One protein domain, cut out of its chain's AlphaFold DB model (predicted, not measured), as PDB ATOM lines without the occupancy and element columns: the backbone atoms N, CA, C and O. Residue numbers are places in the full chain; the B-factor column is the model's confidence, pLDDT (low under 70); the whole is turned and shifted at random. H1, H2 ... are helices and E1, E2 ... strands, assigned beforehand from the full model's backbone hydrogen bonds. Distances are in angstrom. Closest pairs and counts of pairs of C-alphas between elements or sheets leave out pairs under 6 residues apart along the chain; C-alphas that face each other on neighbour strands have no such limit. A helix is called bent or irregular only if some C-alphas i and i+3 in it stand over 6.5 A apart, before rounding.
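What this domain is: This is residues 8 to 136 of the 138 residues of the protein "Hypothetical protein" of Rotaria sp. Silwood1 (UniProt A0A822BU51). The model is an open frame: a long four-stranded sheet, bent across its strands into a broad angle, with one long helix, H1, spanning the open side of that angle like the string of a bow. H1 comes near the sheet at one end only, its residues 57 to 73 stand free, and the short helix H2 leads the backbone back to the other end of the sheet, where E2 and E3 begin. The printed part has 129 residues, with four named strands and two named helices in the order E1, E2, H1, H2, E3, E4 along the chain. The sheet is mixed, in the order E1, E2, E3, E4, with E2 and E3 parallel and the two other neighbour pairs antiparallel. The class is mixed, helices and strands, and the whole is loose, with a radius of gyration of the C-alphas of 19.9 A and spans of 65 by 32 by 20 A.

Where its parts are: The printed part begins with E1, residues 8 to 20, 31.2 A from first to last C-alpha, with C-alpha 8 at (42.093, -36.085, -58.407). E2 holds residues 31 to 44 and is 36.2 A long. H1 holds residues 50 to 77, the longest helix at 28 residues and 40.4 A, from C-alpha 50 at (46.068, -40.038, -68.330) to C-alpha 77 at (14.960, -56.766, -48.783). H2, residues 87 to 97, measures 15.4 A. E3, residues 99 to 112, measures 35.9 A. E4, residues 122 to 135, measures 36.4 A and ends with C-alpha 135 at (24.750, -41.892, -38.361).

How they stand to each other: The sheet is twisted, its C-alphas lying up to 10.0 A off the best plane; E1 and E4 are its edge strands and are apart. E2 bends by 64 degrees at residue 37, E3 by 63 degrees at residue 104 and E4 by 64 degrees at residue 129, while E1 bends by 77 degrees at residue 11. E1 and E2 form a hairpin, antiparallel at 172 degrees, with N 13 and O 39 within hydrogen-bond range at 2.8 A and N 34 and O 18 at 2.8 A. E2 and E3 are parallel at 12 degrees; N 35 and O 102 are 2.8 A apart and N 109 and O 40 are 2.8 A apart, both within hydrogen-bond range. E3 and E4 form a second hairpin, antiparallel at 171 degrees, with N 108 and O 126 within range at 2.8 A. E2, H1, H2 and E3 make a strand-helix-strand unit, two parallel neighbour strands joined through helices, and its crossover is right-handed. H1 only grazes the sheet, with its residues 52 to 56, and is near E1, with 6 pairs of C-alphas within 10 A. H2 only grazes the sheet too, with its residues 94 to 97; its closest C-alpha pair with E2 is Ile 95 and Thr 31, 6.0 A apart. H1 and H2 are apart. In both helices every O i to N i+4 pair is within hydrogen-bond range.

The domain as a whole: The two C-alphas farthest apart are those of Lys 83 and Gly 119, at 64.9 A. The outline is a rod, but only just. The printed part has no cut, and no link is long: E2 to H1 and H2 to E3 are tight, the other three short. The mean pLDDT of the printed part is 84.5, and it is under 70 at residue 50, residues 74 to 83, residues 114 to 118 and residue 136.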
ATOM      1  N   ALA A   8      41.954 -34.638 -58.476       86.69
ATOM      2  CA  ALA A   8      42.093 -36.085 -58.407       86.69
ATOM      3  C   ALA A   8      42.899 -36.479 -57.165       86.69
ATOM      4  O   ALA A   8      43.837 -35.784 -56.783       86.69
ATOM      5  N   VAL A   9      42.545 -37.605 -56.544       88.88
ATOM      6  CA  VAL A   9      43.349 -38.192 -55.464       88.88
ATOM      7  C   VAL A   9      44.559 -38.877 -56.091       88.88
ATOM      8  O   VAL A   9      44.408 -39.905 -56.752       88.88
ATOM      9  N   ALA A  10      45.743 -38.298 -55.891       88.94
ATOM     10  CA  ALA A  10      47.005 -38.850 -56.366       88.94
ATOM     11  C   ALA A  10      47.446 -40.046 -55.524       88.94
ATOM     12  O   ALA A  10      47.776 -41.102 -56.060       88.94
ATOM     13  N   VAL A  11      47.419 -39.879 -54.203       89.44
ATOM     14  CA  VAL A  11      47.819 -40.901 -53.236       89.44
ATOM     15  C   VAL A  11      46.853 -40.863 -52.061       89.44
ATOM     16  O   VAL A  11      46.427 -39.796 -51.625       89.44
ATOM     17  N   GLY A  12      46.502 -42.039 -51.554       93.00
ATOM     18  CA  GLY A  12      45.768 -42.195 -50.307       93.00
ATOM     19  C   GLY A  12      46.446 -43.258 -49.458       93.00
ATOM     20  O   GLY A  12      46.779 -44.327 -49.971       93.00
ATOM     21  N   TYR A  13      46.639 -42.965 -48.179       95.12
ATOM     22  CA  TYR A  13      47.206 -43.888 -47.209       95.12
ATOM     23  C   TYR A  13      46.331 -43.929 -45.960       95.12
ATOM     24  O   TYR A  13      45.879 -42.896 -45.469       95.12
ATOM     25  N   LEU A  14      46.074 -45.144 -45.487       96.62
ATOM     26  CA  LEU A  14      45.278 -45.429 -44.305       96.62
ATOM     27  C   LEU A  14      46.124 -46.298 -43.382       96.62
ATOM     28  O   LEU A  14      46.441 -47.430 -43.752       96.62
ATOM     29  N   GLU A  15      46.487 -45.775 -42.213       97.12
ATOM     30  CA  GLU A  15      47.280 -46.513 -41.228       97.12
ATOM     31  C   GLU A  15      46.443 -47.625 -40.598       97.12
ATOM     32  O   GLU A  15      46.829 -48.797 -40.630       97.12
ATOM     33  N   LYS A  16      45.269 -47.278 -40.056       97.12
ATOM     34  CA  LYS A  16      44.429 -48.235 -39.340       97.12
ATOM     35  C   LYS A  16      42.943 -48.002 -39.574       97.12
ATOM     36  O   LYS A  16      42.415 -46.905 -39.411       97.12
ATOM     37  N   LEU A  17      42.251 -49.099 -39.879       96.94
ATOM     38  CA  LEU A  17      40.793 -49.189 -39.896       96.94
ATOM     39  C   LEU A  17      40.350 -50.270 -38.917       96.94
ATOM     40  O   LEU A  17      40.709 -51.435 -39.071       96.94
ATOM     41  N   SER A  18      39.562 -49.885 -37.918       96.50
ATOM     42  CA  SER A  18      39.026 -50.791 -36.905       96.50
ATOM     43  C   SER A  18      37.505 -50.754 -36.898       96.50
ATOM     44  O   SER A  18      36.896 -49.688 -36.926       96.50
ATOM     45  N   LEU A  19      36.891 -51.933 -36.836       95.06
ATOM     46  CA  LEU A  19      35.449 -52.096 -36.701       95.06
ATOM     47  C   LEU A  19      35.149 -52.783 -35.369       95.06
ATOM     48  O   LEU A  19      35.594 -53.906 -35.134       95.06
ATOM     49  N   THR A  20      34.382 -52.128 -34.503       93.88
ATOM     50  CA  THR A  20      33.959 -52.675 -33.210       93.88
ATOM     51  C   THR A  20      32.453 -52.886 -33.210       93.88
ATOM     52  O   THR A  20      31.681 -51.928 -33.171       93.88
ATOM     53  N   ILE A  21      32.041 -54.155 -33.243       91.81
ATOM     54  CA  ILE A  21      30.635 -54.568 -33.268       91.81
ATOM     55  C   ILE A  21      30.198 -54.956 -31.847       91.81
ATOM     56  O   ILE A  21      30.767 -55.891 -31.274       91.81
ATOM     57  N   PRO A  22      29.184 -54.292 -31.260       91.06
ATOM     58  CA  PRO A  22      28.684 -54.634 -29.934       91.06
ATOM     59  C   PRO A  22      27.687 -55.801 -30.013       91.06
ATOM     60  O   PRO A  22      26.488 -55.601 -29.842       91.06
ATOM     61  N   TRP A  23      28.173 -57.024 -30.251       88.06
ATOM     62  CA  TRP A  23      27.347 -58.222 -30.505       88.06
ATOM     63  C   TRP A  23      26.186 -58.432 -29.524       88.06
ATOM     64  O   TRP A  23      25.086 -58.777 -29.940       88.06
ATOM     65  N   MET A  24      26.411 -58.180 -28.233       86.81
ATOM     66  CA  MET A  24      25.399 -58.376 -27.187       86.81
ATOM     67  C   MET A  24      24.366 -57.244 -27.107       86.81
ATOM     68  O   MET A  24      23.303 -57.429 -26.531       86.81
ATOM     69  N   ASN A  25      24.677 -56.069 -27.661       85.12
ATOM     70  CA  ASN A  25      23.952 -54.819 -27.430       85.12
ATOM     71  C   ASN A  25      23.722 -54.036 -28.736       85.12
ATOM     72  O   ASN A  25      23.734 -52.810 -28.732       85.12
ATOM     73  N   LEU A  26      23.504 -54.720 -29.866       82.75
ATOM     74  CA  LEU A  26      23.326 -54.095 -31.192       82.75
ATOM     75  C   LEU A  26      22.136 -53.113 -31.271       82.75
ATOM     76  O   LEU A  26      22.072 -52.279 -32.174       82.75
ATOM     77  N   HIS A  27      21.175 -53.213 -30.349       79.19
ATOM     78  CA  HIS A  27      20.027 -52.305 -30.264       79.19
ATOM     79  C   HIS A  27      20.314 -51.010 -29.506       79.19
ATOM     80  O   HIS A  27      19.746 -49.978 -29.848       79.19
ATOM     81  N   SER A  28      21.190 -51.058 -28.504       84.06
ATOM     82  CA  SER A  28      21.473 -49.934 -27.606       84.06
ATOM     83  C   SER A  28      22.817 -49.263 -27.886       84.06
ATOM     84  O   SER A  28      22.945 -48.058 -27.689       84.06
ATOM     85  N   ASN A  29      23.804 -50.009 -28.386       86.12
ATOM     86  CA  ASN A  29      25.155 -49.524 -28.646       86.12
ATOM     87  C   ASN A  29      25.440 -49.431 -30.147       86.12
ATOM     88  O   ASN A  29      25.083 -50.316 -30.925       86.12
ATOM     89  N   SER A  30      26.149 -48.374 -30.539       87.94
ATOM     90  CA  SER A  30      26.575 -48.168 -31.921       87.94
ATOM     91  C   SER A  30      27.738 -49.080 -32.299       87.94
ATOM     92  O   SER A  30      28.666 -49.298 -31.516       87.94
ATOM     93  N   THR A  31      27.711 -49.570 -33.536       91.62
ATOM     94  CA  THR A  31      28.887 -50.156 -34.175       91.62
ATOM     95  C   THR A  31      29.869 -49.034 -34.477       91.62
ATOM     96  O   THR A  31      29.539 -48.097 -35.200       91.62
ATOM     97  N   LYS A  32      31.078 -49.119 -33.919       93.50
ATOM     98  CA  LYS A  32      32.099 -48.082 -34.086       93.50
ATOM     99  C   LYS A  32      33.016 -48.431 -35.247       93.50
ATOM    100  O   LYS A  32      33.622 -49.501 -35.261       93.50
ATOM    101  N   VAL A  33      33.127 -47.515 -36.198       95.56
ATOM    102  CA  VAL A  33      34.130 -47.514 -37.260       95.56
ATOM    103  C   VAL A  33      35.169 -46.478 -36.869       95.56
ATOM    104  O   VAL A  33      34.856 -45.295 -36.784       95.56
ATOM    105  N   HIS A  34      36.394 -46.913 -36.609       96.75
ATOM    106  CA  HIS A  34      37.497 -46.034 -36.239       96.75
ATOM    107  C   HIS A  34      38.556 -46.053 -37.333       96.75
ATOM    108  O   HIS A  34      39.071 -47.109 -37.704       96.75
ATOM    109  N   VAL A  35      38.824 -44.875 -37.873       97.81
ATOM    110  CA  VAL A  35      39.880 -44.584 -38.832       97.81
ATOM    111  C   VAL A  35      40.935 -43.797 -38.075       97.81
ATOM    112  O   VAL A  35      40.629 -42.724 -37.571       97.81
ATOM    113  N   ASP A  36      42.150 -44.314 -37.998       97.38
ATOM    114  CA  ASP A  36      43.285 -43.623 -37.387       97.38
ATOM    115  C   ASP A  36      44.387 -43.510 -38.437       97.38
ATOM    116  O   ASP A  36      44.759 -44.517 -39.043       97.38
ATOM    117  N   GLY A  37      44.815 -42.277 -38.713       96.88
ATOM    118  CA  GLY A  37      45.817 -41.957 -39.726       96.88
ATOM    119  C   GLY A  37      45.273 -42.087 -41.149       96.88
ATOM    120  O   GLY A  37      45.461 -43.111 -41.805       96.88
ATOM    121  N   LEU A  38      44.616 -41.038 -41.653       97.06
ATOM    122  CA  LEU A  38      44.149 -40.960 -43.041       97.06
ATOM    123  C   LEU A  38      44.845 -39.809 -43.765       97.06
ATOM    124  O   LEU A  38      44.576 -38.644 -43.487       97.06
ATOM    125  N   TYR A  39      45.697 -40.133 -44.733       96.94
ATOM    126  CA  TYR A  39      46.492 -39.165 -45.485       96.94
ATOM    127  C   TYR A  39      46.082 -39.191 -46.946       96.94
ATOM    128  O   TYR A  39      46.076 -40.244 -47.587       96.94
ATOM    129  N   ILE A  40      45.730 -38.031 -47.483       95.75
ATOM    130  CA  ILE A  40      45.227 -37.889 -48.844       95.75
ATOM    131  C   ILE A  40      46.038 -36.800 -49.534       95.75
ATOM    132  O   ILE A  40      46.033 -35.657 -49.090       95.75
ATOM    133  N   LEU A  41      46.701 -37.147 -50.636       94.69
ATOM    134  CA  LEU A  41      47.309 -36.190 -51.552       94.69
ATOM    135  C   LEU A  41      46.388 -35.999 -52.755       94.69
ATOM    136  O   LEU A  41      46.051 -36.951 -53.462       94.69
ATOM    137  N   ILE A  42      46.004 -34.755 -52.992       92.88
ATOM    138  CA  ILE A  42      45.126 -34.323 -54.068       92.88
ATOM    139  C   ILE A  42      45.937 -33.463 -55.039       92.88
ATOM    140  O   ILE A  42      46.750 -32.644 -54.627       92.88
ATOM    141  N   VAL A  43      45.696 -33.632 -56.335       91.56
ATOM    142  CA  VAL A  43      46.339 -32.854 -57.402       91.56
ATOM    143  C   VAL A  43      45.293 -32.326 -58.387       91.56
ATOM    144  O   VAL A  43      44.188 -32.880 -58.468       91.56
ATOM    145  N   PRO A  44      45.596 -31.275 -59.164       89.12
ATOM    146  CA  PRO A  44      44.792 -30.901 -60.321       89.12
ATOM    147  C   PRO A  44      44.550 -32.088 -61.259       89.12
ATOM    148  O   PRO A  44      45.463 -32.853 -61.568       89.12
ATOM    149  N   LYS A  45      43.329 -32.228 -61.785       84.88
ATOM    150  CA  LYS A  45      42.995 -33.342 -62.690       84.88
ATOM    151  C   LYS A  45      43.825 -33.348 -63.985       84.88
ATOM    152  O   LYS A  45      44.099 -34.414 -64.513       84.88
ATOM    153  N   ASN A  46      44.236 -32.181 -64.485       82.81
ATOM    154  CA  ASN A  46      45.122 -32.050 -65.652       82.81
ATOM    155  C   ASN A  46      46.579 -32.451 -65.361       82.81
ATOM    156  O   ASN A  46      47.332 -32.698 -66.296       82.81
ATOM    157  N   GLU A  47      46.975 -32.506 -64.090       81.62
ATOM    158  CA  GLU A  47      48.294 -32.980 -63.651       81.62
ATOM    159  C   GLU A  47      48.270 -34.461 -63.245       81.62
ATOM    160  O   GLU A  47      49.318 -35.064 -63.000       81.62
ATOM    161  N   PHE A  48      47.078 -35.063 -63.195       81.62
ATOM    162  CA  PHE A  48      46.890 -36.481 -62.943       81.62
ATOM    163  C   PHE A  48      47.072 -37.261 -64.252       81.62
ATOM    164  O   PHE A  48      46.384 -37.004 -65.238       81.62
ATOM    165  N   GLY A  49      48.028 -38.195 -64.277       78.19
ATOM    166  CA  GLY A  49      48.410 -38.919 -65.494       78.19
ATOM    167  C   GLY A  49      47.218 -39.583 -66.197       78.19
ATOM    168  O   GLY A  49      46.332 -40.141 -65.545       78.19
ATOM    169  N   GLN A  50      47.192 -39.536 -67.531       68.62
ATOM    170  CA  GLN A  50      46.068 -40.038 -68.330       68.62
ATOM    171  C   GLN A  50      45.827 -41.545 -68.118       68.62
ATOM    172  O   GLN A  50      44.696 -41.948 -67.849       68.62
ATOM    173  N   ASP A  51      46.886 -42.356 -68.089       72.62
ATOM    174  CA  ASP A  51      46.787 -43.806 -67.847       72.62
ATOM    175  C   ASP A  51      46.255 -44.129 -66.439       72.62
ATOM    176  O   ASP A  51      45.412 -45.012 -66.245       72.62
ATOM    177  N   LEU A  52      46.695 -43.359 -65.437       71.19
ATOM    178  CA  LEU A  52      46.195 -43.467 -64.066       71.19
ATOM    179  C   LEU A  52      44.722 -43.050 -63.992       71.19
ATOM    180  O   LEU A  52      43.935 -43.675 -63.282       71.19
ATOM    181  N   THR A  53      44.318 -42.044 -64.767       74.50
ATOM    182  CA  THR A  53      42.925 -41.593 -64.851       74.50
ATOM    183  C   THR A  53      42.012 -42.712 -65.339       74.50
ATOM    184  O   THR A  53      40.981 -42.966 -64.714       74.50
ATOM    185  N   GLU A  54      42.380 -43.423 -66.406       77.50
ATOM    186  CA  GLU A  54      41.576 -44.529 -66.935       77.50
ATOM    187  C   GLU A  54      41.524 -45.726 -65.980       77.50
ATOM    188  O   GLU A  54      40.444 -46.281 -65.738       77.50
ATOM    189  N   TYR A  55      42.655 -46.098 -65.370       79.44
ATOM    190  CA  TYR A  55      42.696 -47.153 -64.355       79.44
ATOM    191  C   TYR A  55      41.781 -46.825 -63.167       79.44
ATOM    192  O   TYR A  55      40.942 -47.645 -62.774       79.44
ATOM    193  N   HIS A  56      41.889 -45.609 -62.621       75.06
ATOM    194  CA  HIS A  56      41.063 -45.156 -61.503       75.06
ATOM    195  C   HIS A  56      39.587 -45.063 -61.902       75.06
ATOM    196  O   HIS A  56      38.732 -45.529 -61.150       75.06
ATOM    197  N   ALA A  57      39.269 -44.552 -63.095       79.38
ATOM    198  CA  ALA A  57      37.900 -44.483 -63.601       79.38
ATOM    199  C   ALA A  57      37.272 -45.878 -63.742       79.38
ATOM    200  O   ALA A  57      36.132 -46.098 -63.329       79.38
ATOM    201  N   ASN A  58      38.021 -46.850 -64.263       83.19
ATOM    202  CA  ASN A  58      37.563 -48.232 -64.383       83.19
ATOM    203  C   ASN A  58      37.392 -48.898 -63.013       83.19
ATOM    204  O   ASN A  58      36.380 -49.567 -62.776       83.19
ATOM    205  N   LYS A  59      38.334 -48.688 -62.085       83.81
ATOM    206  CA  LYS A  59      38.228 -49.170 -60.701       83.81
ATOM    207  C   LYS A  59      37.007 -48.572 -60.001       83.81
ATOM    208  O   LYS A  59      36.236 -49.321 -59.406       83.81
ATOM    209  N   MET A  60      36.777 -47.265 -60.131       80.44
ATOM    210  CA  MET A  60      35.610 -46.587 -59.564       80.44
ATOM    211  C   MET A  60      34.305 -47.071 -60.185       80.44
ATOM    212  O   MET A  60      33.386 -47.394 -59.444       80.44
ATOM    213  N   ARG A  61      34.228 -47.252 -61.509       87.19
ATOM    214  CA  ARG A  61      33.051 -47.859 -62.157       87.19
ATOM    215  C   ARG A  61      32.747 -49.255 -61.613       87.19
ATOM    216  O   ARG A  61      31.585 -49.581 -61.396       87.19
ATOM    217  N   ARG A  62      33.771 -50.084 -61.378       88.69
ATOM    218  CA  ARG A  62      33.597 -51.424 -60.784       88.69
ATOM    219  C   ARG A  62      33.072 -51.349 -59.352       88.69
ATOM    220  O   ARG A  62      32.173 -52.108 -59.007       88.69
ATOM    221  N   VAL A  63      33.624 -50.452 -58.536       85.81
ATOM    222  CA  VAL A  63      33.154 -50.221 -57.161       85.81
ATOM    223  C   VAL A  63      31.715 -49.711 -57.174       85.81
ATOM    224  O   VAL A  63      30.875 -50.275 -56.483       85.81
ATOM    225  N   GLN A  64      31.407 -48.724 -58.016       85.44
ATOM    226  CA  GLN A  64      30.083 -48.119 -58.120       85.44
ATOM    227  C   GLN A  64      29.018 -49.143 -58.520       85.44
ATOM    228  O   GLN A  64      27.996 -49.232 -57.853       85.44
ATOM    229  N   ARG A  65      29.292 -49.994 -59.519       90.38
ATOM    230  CA  ARG A  65      28.387 -51.096 -59.893       90.38
ATOM    231  C   ARG A  65      28.089 -52.015 -58.709       90.38
ATOM    232  O   ARG A  65      26.929 -52.262 -58.415       90.38
ATOM    233  N   LYS A  66      29.124 -52.447 -57.978       88.06
ATOM    234  CA  LYS A  66      28.943 -53.279 -56.777       88.06
ATOM    235  C   LYS A  66      28.119 -52.570 -55.704       88.06
ATOM    236  O   LYS A  66      27.286 -53.201 -55.065       88.06
ATOM    237  N   VAL A  67      28.351 -51.275 -55.491       85.56
ATOM    238  CA  VAL A  67      27.581 -50.468 -54.535       85.56
ATOM    239  C   VAL A  67      26.117 -50.370 -54.963       85.56
ATOM    240  O   VAL A  67      25.238 -50.512 -54.118       85.56
ATOM    241  N   ASP A  68      25.839 -50.170 -56.247       86.06
ATOM    242  CA  ASP A  68      24.475 -50.063 -56.762       86.06
ATOM    243  C   ASP A  68      23.735 -51.408 -56.718       86.06
ATOM    244  O   ASP A  68      22.572 -51.445 -56.320       86.06
ATOM    245  N   ASP A  69      24.412 -52.519 -57.012       86.75
ATOM    246  CA  ASP A  69      23.858 -53.872 -56.857       86.75
ATOM    247  C   ASP A  69      23.558 -54.191 -55.379       86.75
ATOM    248  O   ASP A  69      22.489 -54.705 -55.032       86.75
ATOM    249  N   LEU A  70      24.460 -53.802 -54.469       81.81
ATOM    250  CA  LEU A  70      24.229 -53.901 -53.025       81.81
ATOM    251  C   LEU A  70      23.050 -53.028 -52.582       81.81
ATOM    252  O   LEU A  70      22.241 -53.459 -51.769       81.81
ATOM    253  N   ARG A  71      22.904 -51.814 -53.119       79.44
ATOM    254  CA  ARG A  71      21.762 -50.941 -52.807       79.44
ATOM    255  C   ARG A  71      20.443 -51.522 -53.302       79.44
ATOM    256  O   ARG A  71      19.461 -51.459 -52.569       79.44
ATOM    257  N   LYS A  72      20.415 -52.094 -54.509       80.88
ATOM    258  CA  LYS A  72      19.218 -52.741 -55.068       80.88
ATOM    259  C   LYS A  72      18.774 -53.929 -54.222       80.88
ATOM    260  O   LYS A  72      17.620 -53.951 -53.808       80.88
ATOM    261  N   SER A  73      19.692 -54.829 -53.863       75.00
ATOM    262  CA  SER A  73      19.362 -55.957 -52.973       75.00
ATOM    263  C   SER A  73      18.872 -55.490 -51.596       75.00
ATOM    264  O   SER A  73      17.944 -56.060 -51.033       75.00
ATOM    265  N   MET A  74      19.415 -54.389 -51.066       67.12
ATOM    266  CA  MET A  74      18.942 -53.796 -49.806       67.12
ATOM    267  C   MET A  74      17.535 -53.178 -49.921       67.12
ATOM    268  O   MET A  74      16.773 -53.221 -48.957       67.12
ATOM    269  N   LEU A  75      17.177 -52.606 -51.076       68.81
ATOM    270  CA  LEU A  75      15.837 -52.073 -51.359       68.81
ATOM    271  C   LEU A  75      14.804 -53.187 -51.573       68.81
ATOM    272  O   LEU A  75      13.667 -53.042 -51.130       68.81
ATOM    273  N   GLU A  76      15.192 -54.289 -52.213       65.69
ATOM    274  CA  GLU A  76      14.355 -55.487 -52.367       65.69
ATOM    275  C   GLU A  76      14.093 -56.158 -51.014       65.69
ATOM    276  O   GLU A  76      12.942 -56.439 -50.691       65.69
ATOM    277  N   ASN A  77      15.112 -56.271 -50.156       57.66
ATOM    278  CA  ASN A  77      14.960 -56.766 -48.783       57.66
ATOM    279  C   ASN A  77      14.080 -55.869 -47.901       57.66
ATOM    280  O   ASN A  77      13.502 -56.342 -46.931       57.66
ATOM    281  N   LYS A  78      13.936 -54.581 -48.237       56.47
ATOM    282  CA  LYS A  78      13.015 -53.658 -47.552       56.47
ATOM    283  C   LYS A  78      11.539 -53.901 -47.903       56.47
ATOM    284  O   LYS A  78      10.679 -53.323 -47.248       56.47
ATOM    285  N   LYS A  79      11.255 -54.690 -48.950       55.81
ATOM    286  CA  LYS A  79       9.900 -55.123 -49.336       55.81
ATOM    287  C   LYS A  79       9.495 -56.456 -48.706       55.81
ATOM    288  O   LYS A  79       8.323 -56.805 -48.788       55.81
ATOM    289  N   LEU A  80      10.443 -57.187 -48.118       56.22
ATOM    290  CA  LEU A  80      10.133 -58.341 -47.286       56.22
ATOM    291  C   LEU A  80       9.567 -57.829 -45.968       56.22
ATOM    292  O   LEU A  80      10.122 -56.912 -45.357       56.22
ATOM    293  N   ASP A  81       8.455 -58.417 -45.542       61.97
ATOM    294  CA  ASP A  81       7.902 -58.145 -44.223       61.97
ATOM    295  C   ASP A  81       8.973 -58.499 -43.172       61.97
ATOM    296  O   ASP A  81       9.711 -59.474 -43.334       61.97
ATOM    297  N   GLU A  82       9.088 -57.743 -42.076       62.59
ATOM    298  CA  GLU A  82      10.154 -57.938 -41.064       62.59
ATOM    299  C   GLU A  82      10.188 -59.383 -40.500       62.59
ATOM    300  O   GLU A  82      11.215 -59.876 -40.011       62.59
ATOM    301  N   LYS A  83       9.044 -60.073 -40.624       65.12
ATOM    302  CA  LYS A  83       8.802 -61.478 -40.281       65.12
ATOM    303  C   LYS A  83       9.452 -62.484 -41.239       65.12
ATOM    304  O   LYS A  83       9.787 -63.575 -40.790       65.12
ATOM    305  N   GLU A  84       9.652 -62.135 -42.507       71.19
ATOM    306  CA  GLU A  84      10.217 -63.025 -43.535       71.19
ATOM    307  C   GLU A  84      11.745 -62.935 -43.642       71.19
ATOM    308  O   GLU A  84      12.381 -63.808 -44.227       71.19
ATOM    309  N   MET A  85      12.360 -61.917 -43.037       73.81
ATOM    310  CA  MET A  85      13.816 -61.776 -43.034       73.81
ATOM    311  C   MET A  85      14.517 -62.901 -42.260       73.81
ATOM    312  O   MET A  85      14.072 -63.350 -41.196       73.81
ATOM    313  N   THR A  86      15.701 -63.289 -42.719       83.25
ATOM    314  CA  THR A  86      16.574 -64.191 -41.963       83.25
ATOM    315  C   THR A  86      17.213 -63.478 -40.762       83.25
ATOM    316  O   THR A  86      17.341 -62.250 -40.705       83.25
ATOM    317  N   PHE A  87      17.658 -64.254 -39.768       80.62
ATOM    318  CA  PHE A  87      18.345 -63.721 -38.584       80.62
ATOM    319  C   PHE A  87      19.600 -62.905 -38.946       80.62
ATOM    320  O   PHE A  87      19.813 -61.818 -38.406       80.62
ATOM    321  N   PHE A  88      20.398 -63.392 -39.900       82.50
ATOM    322  CA  PHE A  88      21.609 -62.705 -40.353       82.50
ATOM    323  C   PHE A  88      21.310 -61.384 -41.065       82.50
ATOM    324  O   PHE A  88      22.048 -60.415 -40.886       82.50
ATOM    325  N   GLU A  89      20.218 -61.305 -41.824       80.81
ATOM    326  CA  GLU A  89      19.799 -60.060 -42.473       80.81
ATOM    327  C   GLU A  89      19.354 -59.016 -41.449       80.81
ATOM    328  O   GLU A  89      19.786 -57.866 -41.531       80.81
ATOM    329  N   ARG A  90      18.566 -59.415 -40.436       79.00
ATOM    330  CA  ARG A  90      18.175 -58.514 -39.336       79.00
ATOM    331  C   ARG A  90      19.394 -57.986 -38.589       79.00
ATOM    332  O   ARG A  90      19.511 -56.781 -38.378       79.00
ATOM    333  N   MET A  91      20.336 -58.867 -38.256       83.12
ATOM    334  CA  MET A  91      21.589 -58.493 -37.599       83.12
ATOM    335  C   MET A  91      22.422 -57.525 -38.450       83.12
ATOM    336  O   MET A  91      22.898 -56.512 -37.942       83.12
ATOM    337  N   ARG A  92      22.565 -57.791 -39.755       83.62
ATOM    338  CA  ARG A  92      23.286 -56.906 -40.681       83.62
ATOM    339  C   ARG A  92      22.641 -55.524 -40.756       83.62
ATOM    340  O   ARG A  92      23.355 -54.526 -40.669       83.62
ATOM    341  N   LEU A  93      21.315 -55.452 -40.900       81.06
ATOM    342  CA  LEU A  93      20.601 -54.173 -40.886       81.06
ATOM    343  C   LEU A  93      20.819 -53.435 -39.567       81.06
ATOM    344  O   LEU A  93      21.053 -52.232 -39.585       81.06
ATOM    345  N   GLN A  94      20.791 -54.143 -38.438       80.81
ATOM    346  CA  GLN A  94      20.974 -53.534 -37.126       80.81
ATOM    347  C   GLN A  94      22.381 -52.948 -36.941       80.81
ATOM    348  O   GLN A  94      22.512 -51.822 -36.466       80.81
ATOM    349  N   ILE A  95      23.419 -53.659 -37.393       85.44
ATOM    350  CA  ILE A  95      24.797 -53.147 -37.433       85.44
ATOM    351  C   ILE A  95      24.867 -51.863 -38.270       85.44
ATOM    352  O   ILE A  95      25.488 -50.890 -37.853       85.44
ATOM    353  N   MET A  96      24.213 -51.847 -39.437       82.31
ATOM    354  CA  MET A  96      24.251 -50.712 -40.367       82.31
ATOM    355  C   MET A  96      23.425 -49.501 -39.919       82.31
ATOM    356  O   MET A  96      23.785 -48.377 -40.258       82.31
ATOM    357  N   LYS A  97      22.334 -49.712 -39.175       78.75
ATOM    358  CA  LYS A  97      21.447 -48.643 -38.684       78.75
ATOM    359  C   LYS A  97      22.113 -47.734 -37.651       78.75
ATOM    360  O   LYS A  97      21.702 -46.591 -37.516       78.75
ATOM    361  N   ASN A  98      23.096 -48.239 -36.909       83.19
ATOM    362  CA  ASN A  98      23.697 -47.517 -35.791       83.19
ATOM    363  C   ASN A  98      25.223 -47.490 -35.920       83.19
ATOM    364  O   ASN A  98      25.936 -48.050 -35.085       83.19
ATOM    365  N   ILE A  99      25.720 -46.892 -37.007       89.88
ATOM    366  CA  ILE A  99      27.156 -46.732 -37.249       89.88
ATOM    367  C   ILE A  99      27.627 -45.382 -36.703       89.88
ATOM    368  O   ILE A  99      27.146 -44.319 -37.095       89.88
ATOM    369  N   GLU A 100      28.639 -45.434 -35.846       92.19
ATOM    370  CA  GLU A 100      29.418 -44.277 -35.420       92.19
ATOM    371  C   GLU A 100      30.776 -44.323 -36.123       92.19
ATOM    372  O   GLU A 100      31.547 -45.256 -35.915       92.19
ATOM    373  N   LEU A 101      31.077 -43.322 -36.948       94.31
ATOM    374  CA  LEU A 101      32.377 -43.154 -37.587       94.31
ATOM    375  C   LEU A 101      33.213 -42.147 -36.795       94.31
ATOM    376  O   LEU A 101      32.802 -41.009 -36.578       94.31
ATOM    377  N   VAL A 102      34.415 -42.550 -36.412       95.50
ATOM    378  CA  VAL A 102      35.433 -41.692 -35.809       95.50
ATOM    379  C   VAL A 102      36.655 -41.720 -36.713       95.50
ATOM    380  O   VAL A 102      37.131 -42.791 -37.073       95.50
ATOM    381  N   VAL A 103      37.146 -40.545 -37.082       96.69
ATOM    382  CA  VAL A 103      38.357 -40.346 -37.874       96.69
ATOM    383  C   VAL A 103      39.330 -39.517 -37.045       96.69
ATOM    384  O   VAL A 103      39.035 -38.378 -36.690       96.69
ATOM    385  N   GLU A 104      40.488 -40.082 -36.746       97.38
ATOM    386  CA  GLU A 104      41.599 -39.425 -36.069       97.38
ATOM    387  C   GLU A 104      42.773 -39.279 -37.033       97.38
ATOM    388  O   GLU A 104      42.970 -40.104 -37.925       97.38
ATOM    389  N   ASN A 105      43.538 -38.198 -36.868       96.94
ATOM    390  CA  ASN A 105      44.736 -37.926 -37.664       96.94
ATOM    391  C   ASN A 105      44.457 -37.922 -39.182       96.94
ATOM    392  O   ASN A 105      45.063 -38.654 -39.961       96.94
ATOM    393  N   LEU A 106      43.508 -37.081 -39.606       97.00
ATOM    394  CA  LEU A 106      43.197 -36.853 -41.016       97.00
ATOM    395  C   LEU A 106      44.062 -35.718 -41.566       97.00
ATOM    396  O   LEU A 106      43.975 -34.590 -41.084       97.00
ATOM    397  N   HIS A 107      44.828 -35.987 -42.617       96.81
ATOM    398  CA  HIS A 107      45.600 -34.999 -43.356       96.81
ATOM    399  C   HIS A 107      45.225 -35.033 -44.837       96.81
ATOM    400  O   HIS A 107      45.312 -36.067 -45.495       96.81
ATOM    401  N   ILE A 108      44.822 -33.892 -45.375       96.19
ATOM    402  CA  ILE A 108      44.505 -33.725 -46.789       96.19
ATOM    403  C   ILE A 108      45.442 -32.653 -47.329       96.19
ATOM    404  O   ILE A 108      45.315 -31.493 -46.953       96.19
ATOM    405  N   SER A 109      46.370 -33.034 -48.199       96.06
ATOM    406  CA  SER A 109      47.273 -32.124 -48.901       96.06
ATOM    407  C   SER A 109      46.815 -31.957 -50.342       96.06
ATOM    408  O   SER A 109      46.401 -32.917 -50.989       96.06
ATOM    409  N   TYR A 110      46.894 -30.737 -50.847       93.44
ATOM    410  CA  TYR A 110      46.778 -30.409 -52.253       93.44
ATOM    411  C   TYR A 110      48.133 -29.932 -52.764       93.44
ATOM    412  O   TYR A 110      48.717 -29.010 -52.192       93.44
ATOM    413  N   GLU A 111      48.593 -30.499 -53.873       92.44
ATOM    414  CA  GLU A 111      49.819 -30.086 -54.552       92.44
ATOM    415  C   GLU A 111      49.530 -29.741 -56.009       92.44
ATOM    416  O   GLU A 111      48.843 -30.481 -56.714       92.44
ATOM    417  N   SER A 112      50.086 -28.622 -56.469       89.31
ATOM    418  CA  SER A 112      50.061 -28.228 -57.873       89.31
ATOM    419  C   SER A 112      51.457 -27.866 -58.363       89.31
ATOM    420  O   SER A 112      52.231 -27.187 -57.683       89.31
ATOM    421  N   LYS A 113      51.768 -28.319 -59.577       82.88
ATOM    422  CA  LYS A 113      53.008 -28.014 -60.293       82.88
ATOM    423  C   LYS A 113      52.891 -26.677 -61.039       82.88
ATOM    424  O   LYS A 113      51.802 -26.149 -61.247       82.88
ATOM    425  N   SER A 114      54.026 -26.146 -61.508       64.44
ATOM    426  CA  SER A 114      54.138 -24.852 -62.219       64.44
ATOM    427  C   SER A 114      53.319 -24.733 -63.515       64.44
ATOM    428  O   SER A 114      53.346 -23.694 -64.165       64.44
ATOM    429  N   THR A 115      52.625 -25.796 -63.920       60.50
ATOM    430  CA  THR A 115      51.740 -25.883 -65.087       60.50
ATOM    431  C   THR A 115      50.361 -25.253 -64.873       60.50
ATOM    432  O   THR A 115      49.577 -25.175 -65.820       60.50
ATOM    433  N   THR A 116      50.032 -24.797 -63.662       60.88
ATOM    434  CA  THR A 116      48.807 -24.025 -63.397       60.88
ATOM    435  C   THR A 116      48.966 -22.538 -63.726       60.88
ATOM    436  O   THR A 116      50.070 -22.015 -63.847       60.88
ATOM    437  N   LYS A 117      47.835 -21.823 -63.860       63.31
ATOM    438  CA  LYS A 117      47.770 -20.390 -64.227       63.31
ATOM    439  C   LYS A 117      48.653 -19.454 -63.380       63.31
ATOM    440  O   LYS A 117      48.911 -18.344 -63.828       63.31
ATOM    441  N   LEU A 118      49.079 -19.873 -62.184       67.44
ATOM    442  CA  LEU A 118      49.942 -19.093 -61.290       67.44
ATOM    443  C   LEU A 118      51.423 -19.064 -61.718       67.44
ATOM    444  O   LEU A 118      52.153 -18.184 -61.278       67.44
ATOM    445  N   GLY A 119      51.881 -20.000 -62.557       75.81
ATOM    446  CA  GLY A 119      53.258 -20.016 -63.069       75.81
ATOM    447  C   GLY A 119      54.339 -20.468 -62.074       75.81
ATOM    448  O   GLY A 119      55.519 -20.435 -62.413       75.81
ATOM    449  N   HIS A 120      53.971 -20.922 -60.872       82.56
ATOM    450  CA  HIS A 120      54.891 -21.521 -59.899       82.56
ATOM    451  C   HIS A 120      54.210 -22.658 -59.112       82.56
ATOM    452  O   HIS A 120      52.982 -22.651 -58.990       82.56
ATOM    453  N   PRO A 121      54.964 -23.634 -58.564       88.69
ATOM    454  CA  PRO A 121      54.395 -24.678 -57.720       88.69
ATOM    455  C   PRO A 121      53.821 -24.086 -56.434       88.69
ATOM    456  O   PRO A 121      54.335 -23.089 -55.916       88.69
ATOM    457  N   PHE A 122      52.788 -24.721 -55.898       89.94
ATOM    458  CA  PHE A 122      52.270 -24.405 -54.572       89.94
ATOM    459  C   PHE A 122      51.575 -25.620 -53.961       89.94
ATOM    460  O   PHE A 122      51.150 -26.541 -54.663       89.94
ATOM    461  N   SER A 123      51.440 -25.601 -52.640       92.19
ATOM    462  CA  SER A 123      50.671 -26.591 -51.900       92.19
ATOM    463  C   SER A 123      49.882 -25.935 -50.776       92.19
ATOM    464  O   SER A 123      50.227 -24.860 -50.281       92.19
ATOM    465  N   PHE A 124      48.789 -26.577 -50.389       94.00
ATOM    466  CA  PHE A 124      48.040 -26.243 -49.184       94.00
ATOM    467  C   PHE A 124      47.450 -27.520 -48.607       94.00
ATOM    468  O   PHE A 124      47.235 -28.487 -49.329       94.00
ATOM    469  N   GLY A 125      47.151 -27.538 -47.314       94.31
ATOM    470  CA  GLY A 125      46.580 -28.723 -46.695       94.31
ATOM    471  C   GLY A 125      45.682 -28.410 -45.515       94.31
ATOM    472  O   GLY A 125      45.766 -27.347 -44.902       94.31
ATOM    473  N   LEU A 126      44.815 -29.365 -45.208       96.12
ATOM    474  CA  LEU A 126      43.925 -29.362 -44.062       96.12
ATOM    475  C   LEU A 126      44.269 -30.557 -43.188       96.12
ATOM    476  O   LEU A 126      44.396 -31.676 -43.678       96.12
ATOM    477  N   THR A 127      44.399 -30.319 -41.888       96.44
ATOM    478  CA  THR A 127      44.632 -31.389 -40.918       96.44
ATOM    479  C   THR A 127      43.568 -31.332 -39.841       96.44
ATOM    480  O   THR A 127      43.354 -30.288 -39.229       96.44
ATOM    481  N   PHE A 128      42.923 -32.465 -39.594       96.56
ATOM    482  CA  PHE A 128      41.958 -32.641 -38.523       96.56
ATOM    483  C   PHE A 128      42.511 -33.673 -37.551       96.56
ATOM    484  O   PHE A 128      42.788 -34.812 -37.922       96.56
ATOM    485  N   ARG A 129      42.649 -33.283 -36.281       96.56
ATOM    486  CA  ARG A 129      43.035 -34.224 -35.225       96.56
ATOM    487  C   ARG A 129      41.934 -35.251 -34.969       96.56
ATOM    488  O   ARG A 129      42.233 -36.412 -34.734       96.56
ATOM    489  N   TYR A 130      40.682 -34.802 -35.001       96.00
ATOM    490  CA  TYR A 130      39.526 -35.597 -34.622       96.00
ATOM    491  C   TYR A 130      38.290 -35.154 -35.405       96.00
ATOM    492  O   TYR A 130      37.968 -33.965 -35.441       96.00
ATOM    493  N   LEU A 131      37.588 -36.110 -36.005       93.75
ATOM    494  CA  LEU A 131      36.308 -35.928 -36.677       93.75
ATOM    495  C   LEU A 131      35.390 -37.089 -36.298       93.75
ATOM    496  O   LEU A 131      35.737 -38.252 -36.469       93.75
ATOM    497  N   LYS A 132      34.199 -36.775 -35.791       92.38
ATOM    498  CA  LYS A 132      33.193 -37.768 -35.413       92.38
ATOM    499  C   LYS A 132      31.923 -37.540 -36.215       92.38
ATOM    500  O   LYS A 132      31.372 -36.444 -36.210       92.38
ATOM    501  N   LEU A 133      31.453 -38.590 -36.870       89.69
ATOM    502  CA  LEU A 133      30.196 -38.632 -37.595       89.69
ATOM    503  C   LEU A 133      29.324 -39.728 -36.985       89.69
ATOM    504  O   LEU A 133      29.675 -40.904 -37.011       89.69
ATOM    505  N   ILE A 134      28.173 -39.342 -36.448       81.56
ATOM    506  CA  ILE A 134      27.193 -40.283 -35.908       81.56
ATOM    507  C   ILE A 134      26.077 -40.408 -36.937       81.56
ATOM    508  O   ILE A 134      25.400 -39.423 -37.233       81.56
ATOM    509  N   VAL A 135      25.890 -41.603 -37.491       72.44
ATOM    510  CA  VAL A 135      24.750 -41.892 -38.361       72.44
ATOM    511  C   VAL A 135      23.635 -42.436 -37.471       72.44
ATOM    512  O   VAL A 135      23.580 -43.629 -37.187       72.44
ATOM    513  N   GLY A 136      22.802 -41.529 -36.958       59.22
ATOM    514  CA  GLY A 136      21.593 -41.862 -36.200       59.22
ATOM    515  C   GLY A 136      20.369 -41.999 -37.109       59.22
ATOM    516  O   GLY A 136      20.318 -41.396 -38.182       59.22
TER     517      GLY A 136